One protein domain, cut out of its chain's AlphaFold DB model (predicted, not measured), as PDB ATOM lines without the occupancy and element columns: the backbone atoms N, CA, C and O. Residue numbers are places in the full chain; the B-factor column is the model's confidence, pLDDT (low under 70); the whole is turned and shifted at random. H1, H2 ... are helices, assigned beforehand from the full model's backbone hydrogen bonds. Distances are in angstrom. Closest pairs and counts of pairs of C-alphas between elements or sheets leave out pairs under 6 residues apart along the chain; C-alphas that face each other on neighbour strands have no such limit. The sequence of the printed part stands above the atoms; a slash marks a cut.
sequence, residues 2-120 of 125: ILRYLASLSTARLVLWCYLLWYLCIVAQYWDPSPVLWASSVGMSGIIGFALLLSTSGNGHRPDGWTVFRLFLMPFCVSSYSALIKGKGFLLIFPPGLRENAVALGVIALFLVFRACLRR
ATOM      1  N   ILE A   2     -40.932  13.153  32.044       55.78
ATOM      2  CA  ILE A   2     -40.882  12.434  30.745       55.78
ATOM      3  C   ILE A   2     -39.479  12.360  30.101       55.78
ATOM      4  O   ILE A   2     -39.096  11.320  29.574       55.78
ATOM      5  N   LEU A   3     -38.666  13.415  30.227       46.22
ATOM      6  CA  LEU A   3     -37.306  13.462  29.665       46.22
ATOM      7  C   LEU A   3     -36.327  12.500  30.366       46.22
ATOM      8  O   LEU A   3     -35.516  11.854  29.708       46.22
ATOM      9  N   ARG A   4     -36.449  12.323  31.692       53.03
ATOM     10  CA  ARG A   4     -35.672  11.317  32.446       53.03
ATOM     11  C   ARG A   4     -36.129   9.894  32.119       53.03
ATOM     12  O   ARG A   4     -35.295   8.997  32.080       53.03
ATOM     13  N   TYR A   5     -37.419   9.708  31.828       57.66
ATOM     14  CA  TYR A   5     -37.974   8.431  31.376       57.66
ATOM     15  C   TYR A   5     -37.420   8.037  29.997       57.66
ATOM     16  O   TYR A   5     -37.017   6.895  29.804       57.66
ATOM     17  N   LEU A   6     -37.297   8.995  29.068       52.06
ATOM     18  CA  LEU A   6     -36.636   8.779  27.774       52.06
ATOM     19  C   LEU A   6     -35.126   8.495  27.915       52.06
ATOM     20  O   LEU A   6     -34.569   7.670  27.186       52.06
ATOM     21  N   ALA A   7     -34.458   9.147  28.870       51.62
ATOM     22  CA  ALA A   7     -33.030   8.959  29.126       51.62
ATOM     23  C   ALA A   7     -32.699   7.614  29.809       51.62
ATOM     24  O   ALA A   7     -31.627   7.053  29.550       51.62
ATOM     25  N   SER A   8     -33.611   7.064  30.623       56.41
ATOM     26  CA  SER A   8     -33.472   5.760  31.300       56.41
ATOM     27  C   SER A   8     -34.058   4.575  30.520       56.41
ATOM     28  O   SER A   8     -34.040   3.444  31.008       56.41
ATOM     29  N   LEU A   9     -34.544   4.799  29.292       61.56
ATOM     30  CA  LEU A   9     -34.998   3.726  28.407       61.56
ATOM     31  C   LEU A   9     -33.877   2.701  28.200       61.56
ATOM     32  O   LEU A   9     -32.821   3.009  27.633       61.56
ATOM     33  N   SER A  10     -34.138   1.473  28.651       66.75
ATOM     34  CA  SER A  10     -33.292   0.309  28.405       66.75
ATOM     35  C   SER A  10     -33.131   0.074  26.903       66.75
ATOM     36  O   SER A  10     -34.032   0.374  26.116       66.75
ATOM     37  N   THR A  11     -31.991  -0.484  26.492       69.06
ATOM     38  CA  THR A  11     -31.670  -0.751  25.079       69.06
ATOM     39  C   THR A  11     -32.789  -1.522  24.373       69.06
ATOM     40  O   THR A  11     -33.170  -1.167  23.263       69.06
ATOM     41  N   ALA A  12     -33.413  -2.482  25.064       67.25
ATOM     42  CA  ALA A  12     -34.561  -3.228  24.552       67.25
ATOM     43  C   ALA A  12     -35.765  -2.336  24.195       67.25
ATOM     44  O   ALA A  12     -36.401  -2.548  23.166       67.25
ATOM     45  N   ARG A  13     -36.081  -1.320  25.012       73.56
ATOM     46  CA  ARG A  13     -37.188  -0.395  24.722       73.56
ATOM     47  C   ARG A  13     -36.852   0.540  23.564       73.56
ATOM     48  O   ARG A  13     -37.728   0.822  22.759       73.56
ATOM     49  N   LEU A  14     -35.596   0.975  23.449       73.69
ATOM     50  CA  LEU A  14     -35.144   1.784  22.313       73.69
ATOM     51  C   LEU A  14     -35.297   1.034  20.986       73.69
ATOM     52  O   LEU A  14     -35.857   1.582  20.040       73.69
ATOM     53  N   VAL A  15     -34.797  -0.203  20.920       77.19
ATOM     54  CA  VAL A  15     -34.886  -1.034  19.713       77.19
ATOM     55  C   VAL A  15     -36.346  -1.201  19.307       77.19
ATOM     56  O   VAL A  15     -36.688  -1.019  18.144       77.19
ATOM     57  N   LEU A  16     -37.228  -1.438  20.278       76.06
ATOM     58  CA  LEU A  16     -38.658  -1.592  20.039       76.06
ATOM     59  C   LEU A  16     -39.313  -0.310  19.505       76.06
ATOM     60  O   LEU A  16     -40.124  -0.385  18.592       76.06
ATOM     61  N   TRP A  17     -38.914   0.861  20.007       77.75
ATOM     62  CA  TRP A  17     -39.335   2.149  19.447       77.75
ATOM     63  C   TRP A  17     -38.843   2.358  18.015       77.75
ATOM     64  O   TRP A  17     -39.604   2.845  17.186       77.75
ATOM     65  N   CYS A  18     -37.609   1.957  17.700       80.31
ATOM     66  CA  CYS A  18     -37.094   2.028  16.330       80.31
ATOM     67  C   CYS A  18     -37.901   1.120  15.390       80.31
ATOM     68  O   CYS A  18     -38.293   1.555  14.311       80.31
ATOM     69  N   TYR A  19     -38.227  -0.101  15.828       76.69
ATOM     70  CA  TYR A  19     -39.116  -1.006  15.091       76.69
ATOM     71  C   TYR A  19     -40.537  -0.458  14.953       76.69
ATOM     72  O   TYR A  19     -41.141  -0.603  13.895       76.69
ATOM     73  N   LEU A  20     -41.077   0.184  15.992       81.06
ATOM     74  CA  LEU A  20     -42.406   0.785  15.950       81.06
ATOM     75  C   LEU A  20     -42.452   1.959  14.966       81.06
ATOM     76  O   LEU A  20     -43.395   2.060  14.191       81.06
ATOM     77  N   LEU A  21     -41.429   2.819  14.964       82.31
ATOM     78  CA  LEU A  21     -41.303   3.917  14.004       82.31
ATOM     79  C   LEU A  21     -41.172   3.388  12.576       82.31
ATOM     80  O   LEU A  21     -41.873   3.872  11.692       82.31
ATOM     81  N   TRP A  22     -40.347   2.356  12.367       81.62
ATOM     82  CA  TRP A  22     -40.261   1.664  11.080       81.62
ATOM     83  C   TRP A  22     -41.634   1.161  10.631       81.62
ATOM     84  O   TRP A  22     -42.093   1.482   9.538       81.62
ATOM     85  N   TYR A  23     -42.320   0.418  11.502       79.19
ATOM     86  CA  TYR A  23     -43.649  -0.120  11.241       79.19
ATOM     87  C   TYR A  23     -44.655   0.983  10.902       79.19
ATOM     88  O   TYR A  23     -45.345   0.874   9.897       79.19
ATOM     89  N   LEU A  24     -44.698   2.071  11.677       81.19
ATOM     90  CA  LEU A  24     -45.580   3.210  11.421       81.19
ATOM     91  C   LEU A  24     -45.284   3.876  10.075       81.19
ATOM     92  O   LEU A  24     -46.220   4.192   9.349       81.19
ATOM     93  N   CYS A  25     -44.011   4.045   9.706       82.00
ATOM     94  CA  CYS A  25     -43.635   4.574   8.394       82.00
ATOM     95  C   CYS A  25     -44.110   3.673   7.248       82.00
ATOM     96  O   CYS A  25     -44.554   4.184   6.220       82.00
ATOM     97  N   ILE A  26     -44.028   2.350   7.404       77.88
ATOM     98  CA  ILE A  26     -44.509   1.405   6.389       77.88
ATOM     99  C   ILE A  26     -46.040   1.388   6.346       77.88
ATOM    100  O   ILE A  26     -46.614   1.499   5.270       77.88
ATOM    101  N   VAL A  27     -46.709   1.323   7.496       78.38
ATOM    102  CA  VAL A  27     -48.176   1.355   7.596       78.38
ATOM    103  C   VAL A  27     -48.751   2.651   7.038       78.38
ATOM    104  O   VAL A  27     -49.763   2.606   6.355       78.38
ATOM    105  N   ALA A  28     -48.112   3.797   7.275       79.62
ATOM    106  CA  ALA A  28     -48.561   5.077   6.735       79.62
ATOM    107  C   ALA A  28     -48.431   5.147   5.205       79.62
ATOM    108  O   ALA A  28     -49.267   5.759   4.548       79.62
ATOM    109  N   GLN A  29     -47.399   4.521   4.629       74.12
ATOM    110  CA  GLN A  29     -47.174   4.517   3.179       74.12
ATOM    111  C   GLN A  29     -47.999   3.455   2.446       74.12
ATOM    112  O   GLN A  29     -48.459   3.692   1.333       74.12
ATOM    113  N   TYR A  30     -48.205   2.295   3.068       74.00
ATOM    114  CA  TYR A  30     -48.916   1.152   2.492       74.00
ATOM    115  C   TYR A  30     -50.251   0.893   3.188       74.00
ATOM    116  O   TYR A  30     -50.681  -0.260   3.242       74.00
ATOM    117  N   TRP A  31     -50.877   1.947   3.725       72.69
ATOM    118  CA  TRP A  31     -52.121   1.855   4.482       72.69
ATOM    119  C   TRP A  31     -53.159   1.051   3.702       72.69
ATOM    120  O   TRP A  31     -53.601   1.462   2.630       72.69
ATOM    121  N   ASP A  32     -53.528  -0.105   4.248       72.19
ATOM    122  CA  ASP A  32     -54.534  -0.979   3.668       72.19
ATOM    123  C   ASP A  32     -55.791  -0.934   4.552       72.19
ATOM    124  O   ASP A  32     -55.720  -1.282   5.741       72.19
ATOM    125  N   PRO A  33     -56.939  -0.482   4.018       72.12
ATOM    126  CA  PRO A  33     -58.172  -0.382   4.781       72.12
ATOM    127  C   PRO A  33     -58.834  -1.742   5.049       72.12
ATOM    128  O   PRO A  33     -59.906  -1.749   5.644       72.12
ATOM    129  N   SER A  34     -58.250  -2.879   4.639       77.88
ATOM    130  CA  SER A  34     -58.830  -4.215   4.832       77.88
ATOM    131  C   SER A  34     -59.029  -4.559   6.318       77.88
ATOM    132  O   SER A  34     -58.077  -4.949   7.002       77.88
ATOM    133  N   PRO A  35     -60.269  -4.498   6.846       75.38
ATOM    134  CA  PRO A  35     -60.529  -4.710   8.270       75.38
ATOM    135  C   PRO A  35     -60.266  -6.160   8.694       75.38
ATOM    136  O   PRO A  35     -59.963  -6.418   9.857       75.38
ATOM    137  N   VAL A  36     -60.323  -7.105   7.748       79.06
ATOM    138  CA  VAL A  36     -60.024  -8.528   7.966       79.06
ATOM    139  C   VAL A  36     -58.575  -8.710   8.416       79.06
ATOM    140  O   VAL A  36     -58.300  -9.465   9.343       79.06
ATOM    141  N   LEU A  37     -57.653  -7.970   7.806       82.12
ATOM    142  CA  LEU A  37     -56.217  -8.055   8.060       82.12
ATOM    143  C   LEU A  37     -55.882  -7.574   9.484       82.12
ATOM    144  O   LEU A  37     -55.145  -8.229  10.233       82.12
ATOM    145  N   TRP A  38     -56.512  -6.472   9.891       81.94
ATOM    146  CA  TRP A  38     -56.435  -5.941  11.250       81.94
ATOM    147  C   TRP A  38     -57.093  -6.884  12.266       81.94
ATOM    148  O   TRP A  38     -56.469  -7.207  13.276       81.94
ATOM    149  N   ALA A  39     -58.293  -7.401  11.980       83.44
ATOM    150  CA  ALA A  39     -59.008  -8.326  12.860       83.44
ATOM    151  C   ALA A  39     -58.234  -9.636  13.089       83.44
ATOM    152  O   ALA A  39     -58.097 -10.072  14.232       83.44
ATOM    153  N   SER A  40     -57.660 -10.231  12.038       85.31
ATOM    154  CA  SER A  40     -56.813 -11.425  12.162       85.31
ATOM    155  C   SER A  40     -55.556 -11.155  12.992       85.31
ATOM    156  O   SER A  40     -55.184 -11.979  13.826       85.31
ATOM    157  N   SER A  41     -54.930  -9.986  12.824       85.25
ATOM    158  CA  SER A  41     -53.736  -9.602  13.591       85.25
ATOM    159  C   SER A  41     -54.049  -9.375  15.074       85.25
ATOM    160  O   SER A  41     -53.283  -9.809  15.937       85.25
ATOM    161  N   VAL A  42     -55.192  -8.748  15.384       85.88
ATOM    162  CA  VAL A  42     -55.696  -8.602  16.761       85.88
ATOM    163  C   VAL A  42     -56.025  -9.968  17.364       85.88
ATOM    164  O   VAL A  42     -55.631 -10.235  18.496       85.88
ATOM    165  N   GLY A  43     -56.680 -10.854  16.610       87.25
ATOM    166  CA  GLY A  43     -57.006 -12.210  17.058       87.25
ATOM    167  C   GLY A  43     -55.761 -13.025  17.414       87.25
ATOM    168  O   GLY A  43     -55.675 -13.572  18.512       87.25
ATOM    169  N   MET A  44     -54.755 -13.040  16.532       85.19
ATOM    170  CA  MET A  44     -53.487 -13.743  16.772       85.19
ATOM    171  C   MET A  44     -52.713 -13.150  17.956       85.19
ATOM    172  O   MET A  44     -52.215 -13.894  18.799       85.19
ATOM    173  N   SER A  45     -52.651 -11.820  18.060       89.06
ATOM    174  CA  SER A  45     -52.053 -11.127  19.208       89.06
ATOM    175  C   SER A  45     -52.751 -11.465  20.522       89.06
ATOM    176  O   SER A  45     -52.077 -11.741  21.511       89.06
ATOM    177  N   GLY A  46     -54.084 -11.499  20.517       86.75
ATOM    178  CA  GLY A  46     -54.891 -11.895  21.661       86.75
ATOM    179  C   GLY A  46     -54.557 -13.311  22.108       86.75
ATOM    180  O   GLY A  46     -54.144 -13.509  23.246       86.75
ATOM    181  N   ILE A  47     -54.661 -14.289  21.204       88.31
ATOM    182  CA  ILE A  47     -54.411 -15.705  21.517       88.31
ATOM    183  C   ILE A  47     -52.992 -15.905  22.064       88.31
ATOM    184  O   ILE A  47     -52.820 -16.492  23.131       88.31
ATOM    185  N   ILE A  48     -51.976 -15.382  21.369       87.25
ATOM    186  CA  ILE A  48     -50.569 -15.538  21.763       87.25
ATOM    187  C   ILE A  48     -50.285 -14.785  23.071       87.25
ATOM    188  O   ILE A  48     -49.647 -15.328  23.972       87.25
ATOM    189  N   GLY A  49     -50.782 -13.556  23.205       85.62
ATOM    190  CA  GLY A  49     -50.589 -12.730  24.393       85.62
ATOM    191  C   GLY A  49     -51.244 -13.331  25.637       85.62
ATOM    192  O   GLY A  49     -50.602 -13.395  26.684       85.62
ATOM    193  N   PHE A  50     -52.474 -13.846  25.527       85.19
ATOM    194  CA  PHE A  50     -53.149 -14.548  26.623       85.19
ATOM    195  C   PHE A  50     -52.449 -15.860  26.977       85.19
ATOM    196  O   PHE A  50     -52.247 -16.126  28.161       85.19
ATOM    197  N   ALA A  51     -52.024 -16.650  25.987       86.38
ATOM    198  CA  ALA A  51     -51.283 -17.886  26.231       86.38
ATOM    199  C   ALA A  51     -49.979 -17.622  27.002       86.38
ATOM    200  O   ALA A  51     -49.690 -18.292  27.994       86.38
ATOM    201  N   LEU A  52     -49.219 -16.597  26.601       82.62
ATOM    202  CA  LEU A  52     -47.979 -16.215  27.276       82.62
ATOM    203  C   LEU A  52     -48.231 -15.590  28.651       82.62
ATOM    204  O   LEU A  52     -47.466 -15.841  29.581       82.62
ATOM    205  N   LEU A  53     -49.303 -14.811  28.809       82.88
ATOM    206  CA  LEU A  53     -49.691 -14.254  30.102       82.88
ATOM    207  C   LEU A  53     -50.045 -15.366  31.093       82.88
ATOM    208  O   LEU A  53     -49.541 -15.351  32.215       82.88
ATOM    209  N   LEU A  54     -50.854 -16.342  30.677       82.06
ATOM    210  CA  LEU A  54     -51.204 -17.511  31.487       82.06
ATOM    211  C   LEU A  54     -49.962 -18.347  31.821       82.06
ATOM    212  O   LEU A  54     -49.775 -18.722  32.974       82.06
ATOM    213  N   SER A  55     -49.075 -18.554  30.844       78.50
ATOM    214  CA  SER A  55     -47.815 -19.279  31.038       78.50
ATOM    215  C   SER A  55     -46.865 -18.570  32.013       78.50
ATOM    216  O   SER A  55     -46.233 -19.221  32.841       78.50
ATOM    217  N   THR A  56     -46.799 -17.237  31.976       73.75
ATOM    218  CA  THR A  56     -45.894 -16.447  32.832       73.75
ATOM    219  C   THR A  56     -46.470 -16.216  34.234       73.75
ATOM    220  O   THR A  56     -45.721 -16.105  35.203       73.75
ATOM    221  N   SER A  57     -47.798 -16.178  34.373       69.19
ATOM    222  CA  SER A  57     -48.479 -15.912  35.651       69.19
ATOM    223  C   SER A  57     -48.404 -17.075  36.653       69.19
ATOM    224  O   SER A  57     -48.722 -16.880  37.823       69.19
ATOM    225  N   GLY A  58     -47.950 -18.263  36.234       64.62
ATOM    226  CA  GLY A  58     -47.794 -19.435  37.105       64.62
ATOM    227  C   GLY A  58     -46.659 -19.343  38.137       64.62
ATOM    228  O   GLY A  58     -46.683 -20.072  39.122       64.62
ATOM    229  N   ASN A  59     -45.697 -18.425  37.974       59.94
ATOM    230  CA  ASN A  59     -44.486 -18.352  38.812       59.94
ATOM    231  C   ASN A  59     -44.568 -17.367  40.002       59.94
ATOM    232  O   ASN A  59     -43.541 -16.924  40.514       59.94
ATOM    233  N   GLY A  60     -45.768 -16.973  40.444       62.09
ATOM    234  CA  GLY A  60     -45.962 -16.132  41.640       62.09
ATOM    235  C   GLY A  60     -45.507 -14.666  41.516       62.09
ATOM    236  O   GLY A  60     -45.801 -13.859  42.393       62.09
ATOM    237  N   HIS A  61     -44.852 -14.289  40.415       64.69
ATOM    238  CA  HIS A  61     -44.548 -12.905  40.055       64.69
ATOM    239  C   HIS A  61     -45.519 -12.418  38.983       64.69
ATOM    240  O   HIS A  61     -45.530 -12.925  37.862       64.69
ATOM    241  N   ARG A  62     -46.313 -11.391  39.310       68.75
ATOM    242  CA  ARG A  62     -47.115 -10.689  38.305       68.75
ATOM    243  C   ARG A  62     -46.166 -10.001  37.317       68.75
ATOM    244  O   ARG A  62     -45.359  -9.181  37.759       68.75
ATOM    245  N   PRO A  63     -46.229 -10.315  36.011       69.19
ATOM    246  CA  PRO A  63     -45.409  -9.626  35.031       69.19
ATOM    247  C   PRO A  63     -45.758  -8.137  35.036       69.19
ATOM    248  O   PRO A  63     -46.929  -7.764  35.055       69.19
ATOM    249  N   ASP A  64     -44.725  -7.295  35.028       78.06
ATOM    250  CA  ASP A  64     -44.878  -5.844  34.940       78.06
ATOM    251  C   ASP A  64     -45.757  -5.469  33.734       78.06
ATOM    252  O   ASP A  64     -45.697  -6.123  32.685       78.06
ATOM    253  N   GLY A  65     -46.566  -4.413  33.860       75.19
ATOM    254  CA  GLY A  65     -47.500  -3.997  32.808       75.19
ATOM    255  C   GLY A  65     -46.820  -3.772  31.452       75.19
ATOM    256  O   GLY A  65     -47.411  -4.052  30.407       75.19
ATOM    257  N   TRP A  66     -45.546  -3.367  31.445       74.12
ATOM    258  CA  TRP A  66     -44.756  -3.237  30.219       74.12
ATOM    259  C   TRP A  66     -44.453  -4.580  29.541       74.12
ATOM    260  O   TRP A  66     -44.443  -4.677  28.311       74.12
ATOM    261  N   THR A  67     -44.201  -5.624  30.330       77.62
ATOM    262  CA  THR A  67     -43.954  -6.980  29.826       77.62
ATOM    263  C   THR A  67     -45.215  -7.532  29.182       77.62
ATOM    264  O   THR A  67     -45.148  -8.023  28.057       77.62
ATOM    265  N   VAL A  68     -46.363  -7.366  29.847       81.19
ATOM    266  CA  VAL A  68     -47.669  -7.743  29.293       81.19
ATOM    267  C   VAL A  68     -47.915  -7.001  27.984       81.19
ATOM    268  O   VAL A  68     -48.132  -7.641  26.965       81.19
ATOM    269  N   PHE A  69     -47.760  -5.676  27.957       79.81
ATOM    270  CA  PHE A  69     -47.931  -4.891  26.731       79.81
ATOM    271  C   PHE A  69     -47.075  -5.416  25.565       79.81
ATOM    272  O   PHE A  69     -47.575  -5.599  24.456       79.81
ATOM    273  N   ARG A  70     -45.801  -5.743  25.814       79.38
ATOM    274  CA  ARG A  70     -44.892  -6.307  24.802       79.38
ATOM    275  C   ARG A  70     -45.343  -7.659  24.256       79.38
ATOM    276  O   ARG A  70     -45.175  -7.897  23.061       79.38
ATOM    277  N   LEU A  71     -45.876  -8.524  25.119       81.81
ATOM    278  CA  LEU A  71     -46.327  -9.870  24.759       81.81
ATOM    279  C   LEU A  71     -47.480  -9.841  23.754       81.81
ATOM    280  O   LEU A  71     -47.544 -10.709  22.892       81.81
ATOM    281  N   PHE A  72     -48.339  -8.824  23.821       83.06
ATOM    282  CA  PHE A  72     -49.403  -8.612  22.837       83.06
ATOM    283  C   PHE A  72     -48.904  -7.820  21.620       83.06
ATOM    284  O   PHE A  72     -49.215  -8.168  20.478       83.06
ATOM    285  N   LEU A  73     -48.089  -6.781  21.836       80.25
ATOM    286  CA  LEU A  73     -47.650  -5.884  20.765       80.25
ATOM    287  C   LEU A  73     -46.758  -6.588  19.731       80.25
ATOM    288  O   LEU A  73     -46.917  -6.362  18.535       80.25
ATOM    289  N   MET A  74     -45.836  -7.455  20.160       83.25
ATOM    290  CA  MET A  74     -44.936  -8.170  19.246       83.25
ATOM    291  C   MET A  74     -45.682  -9.034  18.211       83.25
ATOM    292  O   MET A  74     -45.497  -8.795  17.016       83.25
ATOM    293  N   PRO A  75     -46.540  -9.996  18.609       81.56
ATOM    294  CA  PRO A  75     -47.284 -10.813  17.652       81.56
ATOM    295  C   PRO A  75     -48.277  -9.994  16.823       81.56
ATOM    296  O   PRO A  75     -48.478 -10.309  15.653       81.56
ATOM    297  N   PHE A  76     -48.838  -8.909  17.373       82.38
ATOM    298  CA  PHE A  76     -49.670  -7.981  16.602       82.38
ATOM    299  C   PHE A  76     -48.886  -7.323  15.462       82.38
ATOM    300  O   PHE A  76     -49.275  -7.430  14.298       82.38
ATOM    301  N   CYS A  77     -47.762  -6.673  15.785       81.00
ATOM    302  CA  CYS A  77     -46.942  -5.962  14.809       81.00
ATOM    303  C   CYS A  77     -46.395  -6.910  13.739       81.00
ATOM    304  O   CYS A  77     -46.467  -6.590  12.558       81.00
ATOM    305  N   VAL A  78     -45.885  -8.082  14.133       81.62
ATOM    306  CA  VAL A  78     -45.325  -9.061  13.188       81.62
ATOM    307  C   VAL A  78     -46.412  -9.630  12.277       81.62
ATOM    308  O   VAL A  78     -46.202  -9.721  11.067       81.62
ATOM    309  N   SER A  79     -47.584  -9.970  12.826       83.25
ATOM    310  CA  SER A  79     -48.684 -10.515  12.025       83.25
ATOM    311  C   SER A  79     -49.255  -9.478  11.060       83.25
ATOM    312  O   SER A  79     -49.456  -9.792   9.888       83.25
ATOM    313  N   SER A  80     -49.482  -8.246  11.529       82.62
ATOM    314  CA  SER A  80     -50.018  -7.176  10.686       82.62
ATOM    315  C   SER A  80     -49.031  -6.806   9.585       82.62
ATOM    316  O   SER A  80     -49.410  -6.749   8.420       82.62
ATOM    317  N   TYR A  81     -47.747  -6.671   9.924       79.62
ATOM    318  CA  TYR A  81     -46.697  -6.374   8.956       79.62
ATOM    319  C   TYR A  81     -46.572  -7.459   7.882       79.62
ATOM    320  O   TYR A  81     -46.600  -7.142   6.697       79.62
ATOM    321  N   SER A  82     -46.495  -8.734   8.284       78.06
ATOM    322  CA  SER A  82     -46.397  -9.872   7.357       78.06
ATOM    323  C   SER A  82     -47.564  -9.908   6.369       78.06
ATOM    324  O   SER A  82     -47.375 -10.138   5.176       78.06
ATOM    325  N   ALA A  83     -48.775  -9.616   6.845       78.38
ATOM    326  CA  ALA A  83     -49.949  -9.560   5.992       78.38
ATOM    327  C   ALA A  83     -49.987  -8.299   5.101       78.38
ATOM    328  O   ALA A  83     -50.428  -8.395   3.960       78.38
ATOM    329  N   LEU A  84     -49.459  -7.159   5.561       76.06
ATOM    330  CA  LEU A  84     -49.386  -5.906   4.795       76.06
ATOM    331  C   LEU A  84     -48.387  -5.969   3.624       76.06
ATOM    332  O   LEU A  84     -48.616  -5.371   2.571       76.06
ATOM    333  N   ILE A  85     -47.278  -6.697   3.796       74.06
ATOM    334  CA  ILE A  85     -46.255  -6.885   2.752       74.06
ATOM    335  C   ILE A  85     -46.584  -8.036   1.789       74.06
ATOM    336  O   ILE A  85     -45.945  -8.181   0.740       74.06
ATOM    337  N   LYS A  86     -47.567  -8.878   2.135       69.62
ATOM    338  CA  LYS A  86     -47.926 -10.072   1.369       69.62
ATOM    339  C   LYS A  86     -48.420  -9.673  -0.023       69.62
ATOM    340  O   LYS A  86     -49.382  -8.929  -0.165       69.62
ATOM    341  N   GLY A  87     -47.744 -10.171  -1.058       67.69
ATOM    342  CA  GLY A  87     -48.081  -9.878  -2.455       67.69
ATOM    343  C   GLY A  87     -47.527  -8.555  -3.001       67.69
ATOM    344  O   GLY A  87     -47.757  -8.264  -4.169       67.69
ATOM    345  N   LYS A  88     -46.761  -7.780  -2.215       68.19
ATOM    346  CA  LYS A  88     -46.165  -6.500  -2.658       68.19
ATOM    347  C   LYS A  88     -44.686  -6.591  -3.071       68.19
ATOM    348  O   LYS A  88     -44.029  -5.565  -3.209       68.19
ATOM    349  N   GLY A  89     -44.152  -7.802  -3.259       66.25
ATOM    350  CA  GLY A  89     -42.780  -8.015  -3.752       66.25
ATOM    351  C   GLY A  89     -41.668  -7.576  -2.789       66.25
ATOM    352  O   GLY A  89     -40.568  -7.259  -3.229       66.25
ATOM    353  N   PHE A  90     -41.945  -7.525  -1.484       66.81
ATOM    354  CA  PHE A  90     -40.955  -7.158  -0.467       66.81
ATOM    355  C   PHE A  90     -39.851  -8.218  -0.350       66.81
ATOM    356  O   PHE A  90     -40.136  -9.417  -0.291       66.81
ATOM    357  N   LEU A  91     -38.595  -7.773  -0.236       58.06
ATOM    358  CA  LEU A  91     -37.456  -8.642   0.062       58.06
ATOM    359  C   LEU A  91     -37.227  -8.654   1.584       58.06
ATOM    360  O   LEU A  91     -36.684  -7.702   2.148       58.06
ATOM    361  N   LEU A  92     -37.665  -9.727   2.252       57.34
ATOM    362  CA  LEU A  92     -37.622  -9.948   3.711       57.34
ATOM    363  C   LEU A  92     -38.385  -8.910   4.571       57.34
ATOM    364  O   LEU A  92     -39.353  -9.285   5.222       57.34
ATOM    365  N   ILE A  93     -37.950  -7.645   4.595       61.66
ATOM    366  CA  ILE A  93     -38.472  -6.502   5.391       61.66
ATOM    367  C   ILE A  93     -38.333  -5.162   4.625       61.66
ATOM    368  O   ILE A  93     -38.914  -4.140   4.997       61.66
ATOM    369  N   PHE A  94     -37.562  -5.123   3.540       60.31
ATOM    370  CA  PHE A  94     -37.318  -3.879   2.820       60.31
ATOM    371  C   PHE A  94     -38.367  -3.705   1.717       60.31
ATOM    372  O   PHE A  94     -38.460  -4.581   0.845       60.31
ATOM    373  N   PRO A  95     -39.162  -2.611   1.724       64.06
ATOM    374  CA  PRO A  95     -39.910  -2.223   0.540       64.06
ATOM    375  C   PRO A  95     -38.959  -2.146  -0.661       64.06
ATOM    376  O   PRO A  95     -37.812  -1.709  -0.506       64.06
ATOM    377  N   PRO A  96     -39.412  -2.559  -1.856       63.59
ATOM    378  CA  PRO A  96     -38.591  -2.531  -3.065       63.59
ATOM    379  C   PRO A  96     -38.178  -1.104  -3.460       63.59
ATOM    380  O   PRO A  96     -37.193  -0.917  -4.171       63.59
ATOM    381  N   GLY A  97     -38.897  -0.089  -2.977       68.31
ATOM    382  CA  GLY A  97     -38.550   1.306  -3.177       68.31
ATOM    383  C   GLY A  97     -37.486   1.808  -2.188       68.31
ATOM    384  O   GLY A  97     -37.607   1.729  -0.962       68.31
ATOM    385  N   LEU A  98     -36.396   2.349  -2.742       67.50
ATOM    386  CA  LEU A  98     -35.277   2.929  -1.986       67.50
ATOM    387  C   LEU A  98     -35.686   4.179  -1.190       67.50
ATOM    388  O   LEU A  98     -35.074   4.490  -0.166       67.50
ATOM    389  N   ARG A  99     -36.723   4.893  -1.637       73.62
ATOM    390  CA  ARG A  99     -37.186   6.143  -1.021       73.62
ATOM    391  C   ARG A  99     -37.895   5.882   0.305       73.62
ATOM    392  O   ARG A  99     -37.664   6.594   1.276       73.62
ATOM    393  N   GLU A 100     -38.713   4.846   0.355       76.44
ATOM    394  CA  GLU A 100     -39.479   4.414   1.518       76.44
ATOM    395  C   GLU A 100     -38.531   3.969   2.639       76.44
ATOM    396  O   GLU A 100     -38.704   4.362   3.795       76.44
ATOM    397  N   ASN A 101     -37.470   3.242   2.268       76.00
ATOM    398  CA  ASN A 101     -36.379   2.869   3.168       76.00
ATOM    399  C   ASN A 101     -35.623   4.097   3.690       76.00
ATOM    400  O   ASN A 101     -35.389   4.204   4.893       76.00
ATOM    401  N   ALA A 102     -35.273   5.044   2.814       79.38
ATOM    402  CA  ALA A 102     -34.564   6.261   3.206       79.38
ATOM    403  C   ALA A 102     -35.385   7.136   4.171       79.38
ATOM    404  O   ALA A 102     -34.834   7.658   5.139       79.38
ATOM    405  N   VAL A 103     -36.701   7.254   3.959       82.38
ATOM    406  CA  VAL A 103     -37.598   7.992   4.863       82.38
ATOM    407  C   VAL A 103     -37.677   7.308   6.228       82.38
ATOM    408  O   VAL A 103     -37.494   7.972   7.248       82.38
ATOM    409  N   ALA A 104     -37.888   5.990   6.268       81.31
ATOM    410  CA  ALA A 104     -37.968   5.250   7.526       81.31
ATOM    411  C   ALA A 104     -36.644   5.307   8.313       81.31
ATOM    412  O   ALA A 104     -36.644   5.586   9.515       81.31
ATOM    413  N   LEU A 105     -35.506   5.131   7.632       82.00
ATOM    414  CA  LEU A 105     -34.179   5.292   8.233       82.00
ATOM    415  C   LEU A 105     -33.934   6.727   8.707       82.00
ATOM    416  O   LEU A 105     -33.384   6.910   9.789       82.00
ATOM    417  N   GLY A 106     -34.375   7.734   7.951       85.56
ATOM    418  CA  GLY A 106     -34.273   9.142   8.333       85.56
ATOM    419  C   GLY A 106     -35.035   9.454   9.621       85.56
ATOM    420  O   GLY A 106     -34.494  10.111  10.510       85.56
ATOM    421  N   VAL A 107     -36.251   8.922   9.775       84.62
ATOM    422  CA  VAL A 107     -37.056   9.079  11.001       84.62
ATOM    423  C   VAL A 107     -36.395   8.384  12.194       84.62
ATOM    424  O   VAL A 107     -36.317   8.966  13.277       84.62
ATOM    425  N   ILE A 108     -35.865   7.169  12.008       85.06
ATOM    426  CA  ILE A 108     -35.132   6.454  13.065       85.06
ATOM    427  C   ILE A 108     -33.863   7.219  13.451       85.06
ATOM    428  O   ILE A 108     -33.615   7.430  14.637       85.06
ATOM    429  N   ALA A 109     -33.079   7.673  12.472       85.06
ATOM    430  CA  ALA A 109     -31.871   8.452  12.707       85.06
ATOM    431  C   ALA A 109     -32.190   9.751  13.458       85.06
ATOM    432  O   ALA A 109     -31.530  10.054  14.450       85.06
ATOM    433  N   LEU A 110     -33.247  10.468  13.064       86.69
ATOM    434  CA  LEU A 110     -33.709  11.673  13.755       86.69
ATOM    435  C   LEU A 110     -34.097  11.374  15.208       86.69
ATOM    436  O   LEU A 110     -33.697  12.105  16.110       86.69
ATOM    437  N   PHE A 111     -34.822  10.281  15.458       83.25
ATOM    438  CA  PHE A 111     -35.192   9.863  16.811       83.25
ATOM    439  C   PHE A 111     -33.967   9.509  17.669       83.25
ATOM    440  O   PHE A 111     -33.885   9.897  18.838       83.25
ATOM    441  N   LEU A 112     -32.981   8.815  17.092       82.25
ATOM    442  CA  LEU A 112     -31.725   8.485  17.766       82.25
ATOM    443  C   LEU A 112     -30.890   9.735  18.064       82.25
ATOM    444  O   LEU A 112     -30.380   9.859  19.178       82.25
ATOM    445  N   VAL A 113     -30.793  10.672  17.118       83.31
ATOM    446  CA  VAL A 113     -30.113  11.964  17.293       83.31
ATOM    447  C   VAL A 113     -30.817  12.799  18.356       83.31
ATOM    448  O   VAL A 113     -30.160  13.325  19.250       83.31
ATOM    449  N   PHE A 114     -32.148  12.863  18.329       82.12
ATOM    450  CA  PHE A 114     -32.938  13.558  19.343       82.12
ATOM    451  C   PHE A 114     -32.685  12.974  20.735       82.12
ATOM    452  O   PHE A 114     -32.376  13.710  21.674       82.12
ATOM    453  N   ARG A 115     -32.707  11.641  20.869       76.88
ATOM    454  CA  ARG A 115     -32.335  10.981  22.123       76.88
ATOM    455  C   ARG A 115     -30.895  11.292  22.518       76.88
ATOM    456  O   ARG A 115     -30.668  11.567  23.688       76.88
ATOM    457  N   ALA A 116     -29.934  11.242  21.597       77.75
ATOM    458  CA  ALA A 116     -28.530  11.535  21.885       77.75
ATOM    459  C   ALA A 116     -28.335  12.983  22.363       77.75
ATOM    460  O   ALA A 116     -27.620  13.206  23.335       77.75
ATOM    461  N   CYS A 117     -29.037  13.947  21.762       76.38
ATOM    462  CA  CYS A 117     -29.074  15.340  22.208       76.38
ATOM    463  C   CYS A 117     -29.656  15.479  23.620       76.38
ATOM    464  O   CYS A 117     -29.088  16.197  24.435       76.38
ATOM    465  N   LEU A 118     -30.734  14.753  23.935       71.75
ATOM    466  CA  LEU A 118     -31.324  14.725  25.280       71.75
ATOM    467  C   LEU A 118     -30.451  14.006  26.315       71.75
ATOM    468  O   LEU A 118     -30.541  14.290  27.507       71.75
ATOM    469  N   ARG A 119     -29.643  13.042  25.868       67.94
ATOM    470  CA  ARG A 119     -28.723  12.276  26.708       67.94
ATOM    471  C   ARG A 119     -27.349  12.906  26.818       67.94
ATOM    472  O   ARG A 119     -26.523  12.298  27.494       67.94
ATOM    473  N   ARG A 120     -27.095  14.050  26.164       56.50
ATOM    474  CA  ARG A 120     -25.829  14.768  26.303       56.50
ATOM    475  C   ARG A 120     -25.548  14.881  27.800       56.50
ATOM    476  O   ARG A 120     -26.319  15.542  28.497       56.50
TER     477      ARG A 120
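Overview. This is residues 2 to 120 of the 125 residues of an uncharacterized protein of Verrucomicrobiaceae bacterium (UniProt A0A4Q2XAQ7). Four long helices make a flat, open V: H2 and H5 form one arm, the hairpin of H3 and H4 the other, joined where H2 meets H4. Short H1 meets the end of H5 at a corner, with Ala 7 near Leu 118. The printed part has 119 residues, five named helices, H1 to H5, and no named strand: all helix, only just loose, close to compact, radius of gyration of the C-alphas 16.6 A, spans 49 by 45 by 22 A.

Arrangement. H1, residues 2 to 7, touches residues 115 to 118 of H5, residues 98 to 118, about perpendicular at 79 degrees; closest C-alphas Ala 7 and Leu 118, 7.1 A. H2, residues 11 to 29, touches residues 100 to 108 of H5, opposite ways at 37 degrees, only just steep; closest C-alphas Trp 22 and Ala 104, 5.5 A. Residues 23 to 27 of H2 touch residues 77 to 84 of H4, residues 65 to 85; closest C-alphas Tyr 23 and Tyr 81, 7.3 A. H3, residues 35 to 57, and H4 form a hairpin at 33 degrees, only just short of steep; closest C-alphas Gly 49 and Phe 72, 4.6 A. O i to N i+4 pairs are within hydrogen-bond range throughout H1, H2, H3 and H5, and 16 of 17 in H4.

Along the chain. H2 spans 27.3 A, H3 31.9 A, H4 30.2 A and H5 30.0 A. C-alpha 2 stands at (-40.882, 12.434, 30.745), C-alpha 118 at (-31.324, 14.725, 25.280).

Size, cuts and confidence. The printed part has no cut. Residues 86 to 97 are a long link. pLDDT is under 70 in 33 residues, among them 2 to 12.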